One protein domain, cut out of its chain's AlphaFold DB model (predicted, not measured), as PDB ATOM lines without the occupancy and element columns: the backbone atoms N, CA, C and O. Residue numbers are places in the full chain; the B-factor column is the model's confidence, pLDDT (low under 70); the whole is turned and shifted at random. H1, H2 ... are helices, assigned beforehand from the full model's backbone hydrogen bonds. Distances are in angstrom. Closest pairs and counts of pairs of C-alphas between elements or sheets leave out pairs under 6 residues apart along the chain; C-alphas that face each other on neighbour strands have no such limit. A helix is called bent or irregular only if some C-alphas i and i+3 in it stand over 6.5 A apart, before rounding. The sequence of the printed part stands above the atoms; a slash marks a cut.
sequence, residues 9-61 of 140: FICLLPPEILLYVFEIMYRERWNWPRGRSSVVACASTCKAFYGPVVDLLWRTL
ATOM      1  N   PHE A   9     -62.874 -39.657 -32.454       80.56
ATOM      2  CA  PHE A   9     -63.179 -39.812 -33.883       80.56
ATOM      3  C   PHE A   9     -61.928 -39.748 -34.765       80.56
ATOM      4  O   PHE A   9     -61.843 -40.445 -35.770       80.56
ATOM      5  N   ILE A  10     -60.919 -38.983 -34.343       80.06
ATOM      6  CA  ILE A  10     -59.640 -38.864 -35.052       80.06
ATOM      7  C   ILE A  10     -58.929 -40.226 -35.133       80.06
ATOM      8  O   ILE A  10     -58.348 -40.555 -36.158       80.06
ATOM      9  N   CYS A  11     -59.028 -41.074 -34.106       82.62
ATOM     10  CA  CYS A  11     -58.400 -42.401 -34.093       82.62
ATOM     11  C   CYS A  11     -59.076 -43.419 -35.029       82.62
ATOM     12  O   CYS A  11     -58.574 -44.534 -35.154       82.62
ATOM     13  N   LEU A  12     -60.223 -43.071 -35.621       86.94
ATOM     14  CA  LEU A  12     -60.973 -43.904 -36.567       86.94
ATOM     15  C   LEU A  12     -60.761 -43.474 -38.024       86.94
ATOM     16  O   LEU A  12     -61.293 -44.115 -38.927       86.94
ATOM     17  N   LEU A  13     -60.018 -42.389 -38.256       88.19
ATOM     18  CA  LEU A  13     -59.711 -41.930 -39.604       88.19
ATOM     19  C   LEU A  13     -58.796 -42.931 -40.325       88.19
ATOM     20  O   LEU A  13     -57.939 -43.548 -39.681       88.19
ATOM     21  N   PRO A  14     -58.925 -43.063 -41.657       90.19
ATOM     22  CA  PRO A  14     -57.976 -43.826 -42.455       90.19
ATOM     23  C   PRO A  14     -56.531 -43.327 -42.246       90.19
ATOM     24  O   PRO A  14     -56.324 -42.112 -42.104       90.19
ATOM     25  N   PRO A  15     -55.522 -44.221 -42.236       87.38
ATOM     26  CA  PRO A  15     -54.113 -43.861 -42.055       87.38
ATOM     27  C   PRO A  15     -53.618 -42.767 -43.006       87.38
ATOM     28  O   PRO A  15     -52.767 -41.969 -42.625       87.38
ATOM     29  N   GLU A  16     -54.165 -42.704 -44.217       88.56
ATOM     30  CA  GLU A  16     -53.820 -41.732 -45.256       88.56
ATOM     31  C   GLU A  16     -54.234 -40.315 -44.853       88.56
ATOM     32  O   GLU A  16     -53.473 -39.364 -45.021       88.56
ATOM     33  N   ILE A  17     -55.425 -40.179 -44.263       92.38
ATOM     34  CA  ILE A  17     -55.932 -38.895 -43.771       92.38
ATOM     35  C   ILE A  17     -55.120 -38.447 -42.559       92.38
ATOM     36  O   ILE A  17     -54.726 -37.285 -42.472       92.38
ATOM     37  N   LEU A  18     -54.816 -39.375 -41.647       91.31
ATOM     38  CA  LEU A  18     -53.946 -39.102 -40.504       91.31
ATOM     39  C   LEU A  18     -52.561 -38.633 -40.958       91.31
ATOM     40  O   LEU A  18     -52.063 -37.622 -40.465       91.31
ATOM     41  N   LEU A  19     -51.966 -39.328 -41.928       89.88
ATOM     42  CA  LEU A  19     -50.670 -38.976 -42.494       89.88
ATOM     43  C   LEU A  19     -50.686 -37.573 -43.112       89.88
ATOM     44  O   LEU A  19     -49.780 -36.792 -42.834       89.88
ATOM     45  N   TYR A  20     -51.723 -37.234 -43.884       90.31
ATOM     46  CA  TYR A  20     -51.878 -35.912 -44.492       90.31
ATOM     47  C   TYR A  20     -51.960 -34.792 -43.445       90.31
ATOM     48  O   TYR A  20     -51.262 -33.783 -43.554       90.31
ATOM     49  N   VAL A  21     -52.749 -34.988 -42.383       90.50
ATOM     50  CA  VAL A  21     -52.843 -34.028 -41.270       90.50
ATOM     51  C   VAL A  21     -51.484 -33.847 -40.591       90.50
ATOM     52  O   VAL A  21     -51.044 -32.716 -40.380       90.50
ATOM     53  N   PHE A  22     -50.787 -34.944 -40.281       91.19
ATOM     54  CA  PHE A  22     -49.463 -34.865 -39.663       91.19
ATOM     55  C   PHE A  22     -48.427 -34.218 -40.584       91.19
ATOM     56  O   PHE A  22     -47.552 -33.503 -40.100       91.19
ATOM     57  N   GLU A  23     -48.528 -34.418 -41.897       89.44
ATOM     58  CA  GLU A  23     -47.650 -33.779 -42.874       89.44
ATOM     59  C   GLU A  23     -47.853 -32.261 -42.913       89.44
ATOM     60  O   GLU A  23     -46.867 -31.521 -42.916       89.44
ATOM     61  N   ILE A  24     -49.103 -31.786 -42.859       88.12
ATOM     62  CA  ILE A  24     -49.402 -30.353 -42.723       88.12
ATOM     63  C   ILE A  24     -48.774 -29.813 -41.433       88.12
ATOM     64  O   ILE A  24     -47.985 -28.870 -41.485       88.12
ATOM     65  N   MET A  25     -49.028 -30.465 -40.294       87.62
ATOM     66  CA  MET A  25     -48.457 -30.064 -38.999       87.62
ATOM     67  C   MET A  25     -46.922 -30.026 -39.013       87.62
ATOM     68  O   MET A  25     -46.309 -29.167 -38.376       87.62
ATOM     69  N   TYR A  26     -46.293 -30.969 -39.716       85.19
ATOM     70  CA  TYR A  26     -44.842 -31.058 -39.841       85.19
ATOM     71  C   TYR A  26     -44.261 -29.955 -40.736       85.19
ATOM     72  O   TYR A  26     -43.194 -29.421 -40.432       85.19
ATOM     73  N   ARG A  27     -44.944 -29.618 -41.840       81.00
ATOM     74  CA  ARG A  27     -44.486 -28.645 -42.848       81.00
ATOM     75  C   ARG A  27     -44.808 -27.193 -42.502       81.00
ATOM     76  O   ARG A  27     -44.174 -26.297 -43.059       81.00
ATOM     77  N   GLU A  28     -45.781 -26.936 -41.630       74.62
ATOM     78  CA  GLU A  28     -46.196 -25.574 -41.292       74.62
ATOM     79  C   GLU A  28     -45.043 -24.748 -40.703       74.62
ATOM     80  O   GLU A  28     -44.592 -24.927 -39.571       74.62
ATOM     81  N   ARG A  29     -44.580 -23.788 -41.510       57.34
ATOM     82  CA  ARG A  29     -43.376 -22.973 -41.287       57.34
ATOM     83  C   ARG A  29     -43.432 -22.135 -40.004       57.34
ATOM     84  O   ARG A  29     -42.392 -21.857 -39.416       57.34
ATOM     85  N   TRP A  30     -44.636 -21.782 -39.552       63.16
ATOM     86  CA  TRP A  30     -44.895 -21.030 -38.316       63.16
ATOM     87  C   TRP A  30     -44.722 -21.863 -37.046       63.16
ATOM     88  O   TRP A  30     -44.598 -21.315 -35.955       63.16
ATOM     89  N   ASN A  31     -44.688 -23.188 -37.187       59.69
ATOM     90  CA  ASN A  31     -44.547 -24.118 -36.085       59.69
ATOM     91  C   ASN A  31     -43.116 -24.642 -35.937       59.69
ATOM     92  O   ASN A  31     -42.903 -25.485 -35.083       59.69
ATOM     93  N   TRP A  32     -42.097 -24.191 -36.674       56.19
ATOM     94  CA  TRP A  32     -40.723 -24.676 -36.447       56.19
ATOM     95  C   TRP A  32     -40.118 -24.101 -35.145       56.19
ATOM     96  O   TRP A  32     -40.148 -22.882 -34.972       56.19
ATOM     97  N   PRO A  33     -39.557 -24.909 -34.211       61.88
ATOM     98  CA  PRO A  33     -39.322 -26.365 -34.244       61.88
ATOM     99  C   PRO A  33     -40.454 -27.221 -33.628       61.88
ATOM    100  O   PRO A  33     -40.374 -28.451 -33.619       61.88
ATOM    101  N   ARG A  34     -41.507 -26.581 -33.106       72.81
ATOM    102  CA  ARG A  34     -42.674 -27.194 -32.447       72.81
ATOM    103  C   ARG A  34     -43.437 -28.212 -33.309       72.81
ATOM    104  O   ARG A  34     -43.988 -29.150 -32.755       72.81
ATOM    105  N   GLY A  35     -43.453 -28.090 -34.637       80.44
ATOM    106  CA  GLY A  35     -44.194 -28.972 -35.547       80.44
ATOM    107  C   GLY A  35     -43.709 -30.416 -35.454       80.44
ATOM    108  O   GLY A  35     -44.501 -31.334 -35.246       80.44
ATOM    109  N   ARG A  36     -42.383 -30.618 -35.461       82.12
ATOM    110  CA  ARG A  36     -41.780 -31.944 -35.268       82.12
ATOM    111  C   ARG A  36     -42.071 -32.500 -33.876       82.12
ATOM    112  O   ARG A  36     -42.401 -33.675 -33.764       82.12
ATOM    113  N   SER A  37     -41.977 -31.685 -32.822       84.69
ATOM    114  CA  SER A  37     -42.263 -32.153 -31.459       84.69
ATOM    115  C   SER A  37     -43.745 -32.468 -31.243       84.69
ATOM    116  O   SER A  37     -44.051 -33.453 -30.584       84.69
ATOM    117  N   SER A  38     -44.658 -31.696 -31.836       88.06
ATOM    118  CA  SER A  38     -46.101 -31.962 -31.811       88.06
ATOM    119  C   SER A  38     -46.436 -33.264 -32.531       88.06
ATOM    120  O   SER A  38     -47.153 -34.098 -31.985       88.06
ATOM    121  N   VAL A  39     -45.858 -33.490 -33.714       90.00
ATOM    122  CA  VAL A  39     -46.018 -34.746 -34.459       90.00
ATOM    123  C   VAL A  39     -45.479 -35.931 -33.649       90.00
ATOM    124  O   VAL A  39     -46.172 -36.932 -33.496       90.00
ATOM    125  N   VAL A  40     -44.297 -35.806 -33.033       88.62
ATOM    126  CA  VAL A  40     -43.754 -36.837 -32.125       88.62
ATOM    127  C   VAL A  40     -44.677 -37.079 -30.926       88.62
ATOM    128  O   VAL A  40     -44.915 -38.231 -30.564       88.62
ATOM    129  N   ALA A  41     -45.243 -36.023 -30.337       89.62
ATOM    130  CA  ALA A  41     -46.205 -36.157 -29.251       89.62
ATOM    131  C   ALA A  41     -47.445 -36.947 -29.704       89.62
ATOM    132  O   ALA A  41     -47.881 -37.838 -28.978       89.62
ATOM    133  N   CYS A  42     -47.952 -36.733 -30.924       89.75
ATOM    134  CA  CYS A  42     -49.059 -37.521 -31.478       89.75
ATOM    135  C   CYS A  42     -48.746 -39.026 -31.554       89.75
ATOM    136  O   CYS A  42     -49.608 -39.832 -31.214       89.75
ATOM    137  N   ALA A  43     -47.523 -39.436 -31.912       90.19
ATOM    138  CA  ALA A  43     -47.150 -40.860 -31.869       90.19
ATOM    139  C   ALA A  43     -47.204 -41.458 -30.454       90.19
ATOM    140  O   ALA A  43     -47.416 -42.662 -30.309       90.19
ATOM    141  N   SER A  44     -47.002 -40.637 -29.420       87.25
ATOM    142  CA  SER A  44     -47.016 -41.079 -28.022       87.25
ATOM    143  C   SER A  44     -48.417 -41.165 -27.406       87.25
ATOM    144  O   SER A  44     -48.579 -41.834 -26.389       87.25
ATOM    145  N   THR A  45     -49.439 -40.541 -28.008       88.75
ATOM    146  CA  THR A  45     -50.794 -40.518 -27.427       88.75
ATOM    147  C   THR A  45     -51.594 -41.784 -27.713       88.75
ATOM    148  O   THR A  45     -52.305 -42.266 -26.831       88.75
ATOM    149  N   CYS A  46     -51.519 -42.339 -28.929       87.06
ATOM    150  CA  CYS A  46     -52.261 -43.552 -29.269       87.06
ATOM    151  C   CYS A  46     -51.596 -44.413 -30.353       87.06
ATOM    152  O   CYS A  46     -50.891 -43.933 -31.241       87.06
ATOM    153  N   LYS A  47     -51.896 -45.719 -30.317       87.50
ATOM    154  CA  LYS A  47     -51.365 -46.705 -31.275       87.50
ATOM    155  C   LYS A  47     -51.797 -46.440 -32.721       87.50
ATOM    156  O   LYS A  47     -51.042 -46.763 -33.629       87.50
ATOM    157  N   ALA A  48     -52.977 -45.848 -32.931       88.62
ATOM    158  CA  ALA A  48     -53.473 -45.515 -34.269       88.62
ATOM    159  C   ALA A  48     -52.612 -44.438 -34.951       88.62
ATOM    160  O   ALA A  48     -52.424 -44.477 -36.161       88.62
ATOM    161  N   PHE A  49     -52.042 -43.509 -34.176       90.88
ATOM    162  CA  PHE A  49     -51.189 -42.443 -34.709       90.88
ATOM    163  C   PHE A  49     -49.744 -42.891 -34.893       90.88
ATOM    164  O   PHE A  49     -49.055 -42.366 -35.764       90.88
ATOM    165  N   TYR A  50     -49.290 -43.874 -34.110       90.94
ATOM    166  CA  TYR A  50     -47.906 -44.336 -34.136       90.94
ATOM    167  C   TYR A  50     -47.433 -44.701 -35.547       90.94
ATOM    168  O   TYR A  50     -46.402 -44.203 -35.977       90.94
ATOM    169  N   GLY A  51     -48.185 -45.529 -36.279       89.81
ATOM    170  CA  GLY A  51     -47.815 -45.950 -37.638       89.81
ATOM    171  C   GLY A  51     -47.601 -44.763 -38.589       89.81
ATOM    172  O   GLY A  51     -46.460 -44.539 -38.998       89.81
ATOM    173  N   PRO A  52     -48.651 -43.964 -38.872       90.00
ATOM    174  CA  PRO A  52     -48.567 -42.817 -39.776       90.00
ATOM    175  C   PRO A  52     -47.498 -41.792 -39.380       90.00
ATOM    176  O   PRO A  52     -46.737 -41.326 -40.224       90.00
ATOM    177  N   VAL A  53     -47.399 -41.459 -38.089       91.25
ATOM    178  CA  VAL A  53     -46.404 -40.492 -37.605       91.25
ATOM    179  C   VAL A  53     -44.985 -41.014 -37.798       91.25
ATOM    180  O   VAL A  53     -44.110 -40.275 -38.245       91.25
ATOM    181  N   VAL A  54     -44.733 -42.272 -37.438       89.38
ATOM    182  CA  VAL A  54     -43.403 -42.871 -37.573       89.38
ATOM    183  C   VAL A  54     -43.009 -42.901 -39.047       89.38
ATOM    184  O   VAL A  54     -41.902 -42.480 -39.372       89.38
ATOM    185  N   ASP A  55     -43.915 -43.279 -39.944       88.25
ATOM    186  CA  ASP A  55     -43.646 -43.280 -41.385       88.25
ATOM    187  C   ASP A  55     -43.322 -41.871 -41.910       88.25
ATOM    188  O   ASP A  55     -42.338 -41.702 -42.629       88.25
ATOM    189  N   LEU A  56     -44.059 -40.838 -41.483       88.56
ATOM    190  CA  LEU A  56     -43.745 -39.442 -41.810       88.56
ATOM    191  C   LEU A  56     -42.348 -39.028 -41.324       88.56
ATOM    192  O   LEU A  56     -41.575 -38.431 -42.076       88.56
ATOM    193  N   LEU A  57     -42.006 -39.341 -40.072       87.12
ATOM    194  CA  LEU A  57     -40.726 -38.956 -39.470       87.12
ATOM    195  C   LEU A  57     -39.535 -39.653 -40.138       87.12
ATOM    196  O   LEU A  57     -38.487 -39.024 -40.301       87.12
ATOM    197  N   TRP A  58     -39.684 -40.922 -40.529       86.50
ATOM    198  CA  TRP A  58     -38.629 -41.661 -41.228       86.50
ATOM    199  C   TRP A  58     -38.486 -41.223 -42.689       86.50
ATOM    200  O   TRP A  58     -37.359 -41.098 -43.163       86.50
ATOM    201  N   ARG A  59     -39.585 -40.907 -43.388       83.44
ATOM    202  CA  ARG A  59     -39.544 -40.358 -44.760       83.44
ATOM    203  C   ARG A  59     -38.911 -38.967 -44.838       83.44
ATOM    204  O   ARG A  59     -38.367 -38.599 -45.870       83.44
ATOM    205  N   THR A  60     -38.981 -38.189 -43.760       80.19
ATOM    206  CA  THR A  60     -38.494 -36.797 -43.701       80.19
ATOM    207  C   THR A  60     -37.192 -36.649 -42.911       80.19
ATOM    208  O   THR A  60     -36.895 -35.582 -42.359       80.19
ATOM    209  N   LEU A  61     -36.401 -37.723 -42.824       78.12
ATOM    210  CA  LEU A  61     -35.108 -37.684 -42.157       78.12
ATOM    211  C   LEU A  61     -34.161 -36.674 -42.830       78.12
ATOM    212  O   LEU A  61     -33.899 -36.790 -44.024       78.12
TER     213      LEU A  61
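This is residues 9 to 61 of the 140 residues of the protein "F-box domain-containing protein" of Neolentinus lepideus HHB14362 ss-1 (UniProt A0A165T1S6). Three helices of similar size, H2, H3 and H4, pack in a triangle, each on the other two: H2 and H3 form a helical hairpin, and H4 folds back from the end of H3 and crosses H2 at a steep tilt. H1, a single short turn, sits at one end of this group, near the first residues of H2 and H4, while the link from H2 to H3 closes the opposite end. The printed part has 53 residues, with four named helices in the order H1, H2, H3, H4 and no named strand; the class is all helix. The whole is compact, with a radius of gyration of the C-alphas of 10.2 A, and its spans of 28 by 18 by 18 A make it only just elongated.

H2 covers residues 15 to 27, 18.0 A from first to last C-alpha, and begins with C-alpha 15 at (-54.113, -43.861, -42.055). H4, also 13 residues, covers residues 47 to 59 over 19.0 A and ends with C-alpha 59 at (-39.544, -40.358, -44.760). H4 is irregular, but only just: C-alphas 48 and 51 are 6.6 A apart. H3 covers residues 34 to 45 over 16.4 A. H1 covers residues 9 to 12 and begins with C-alpha 9 at (-63.179, -39.812, -33.883).

H2 touches H4, the same way at a steep tilt of 53 degrees; their closest C-alphas are those of Leu 19 and Pro 52, 5.2 A apart. H2 touches H3 with residues 22 to 27 alone, and H3 touches H2 with residues 35 to 39 alone. The closest C-alphas of this hairpin are those of Tyr 26 and Gly 35, 4.8 A apart, and the helices run opposite ways at a shallow tilt of 31 degrees. H3 and H4 form a second helical hairpin, opposite ways at 37 degrees, a tilt that is only just steep. Here residues 39 to 44 of H3 touch residues 49 to 54 of H4, and the C-alphas of Ala 43 and Tyr 50 are the closest, 4.2 A apart. H1 is close to H4 but not clearly touching, with the C-alphas of Cys 11 and Ala 48 closest at 5.8 A. H1 is also close to H2 but not clearly touching, with the C-alphas of Ile 10 and Leu 18 closest at 7.9 A. H1 and H3 are apart. In H2 and H3 every O i to N i+4 pair is within hydrogen-bond range, in H4 7 of 9 are, and H1 is too short for such a pair.

The two C-alphas farthest apart are those of Phe 9 and Leu 61, 29.3 A. The printed part has no cut. The links H1 to H2 and H3 to H4 are tight, and the link H2 to H3, with 6 residues, is short. The mean pLDDT of the printed part is 84.2; residues 29 to 33, in the link from H2 to H3, are under 70.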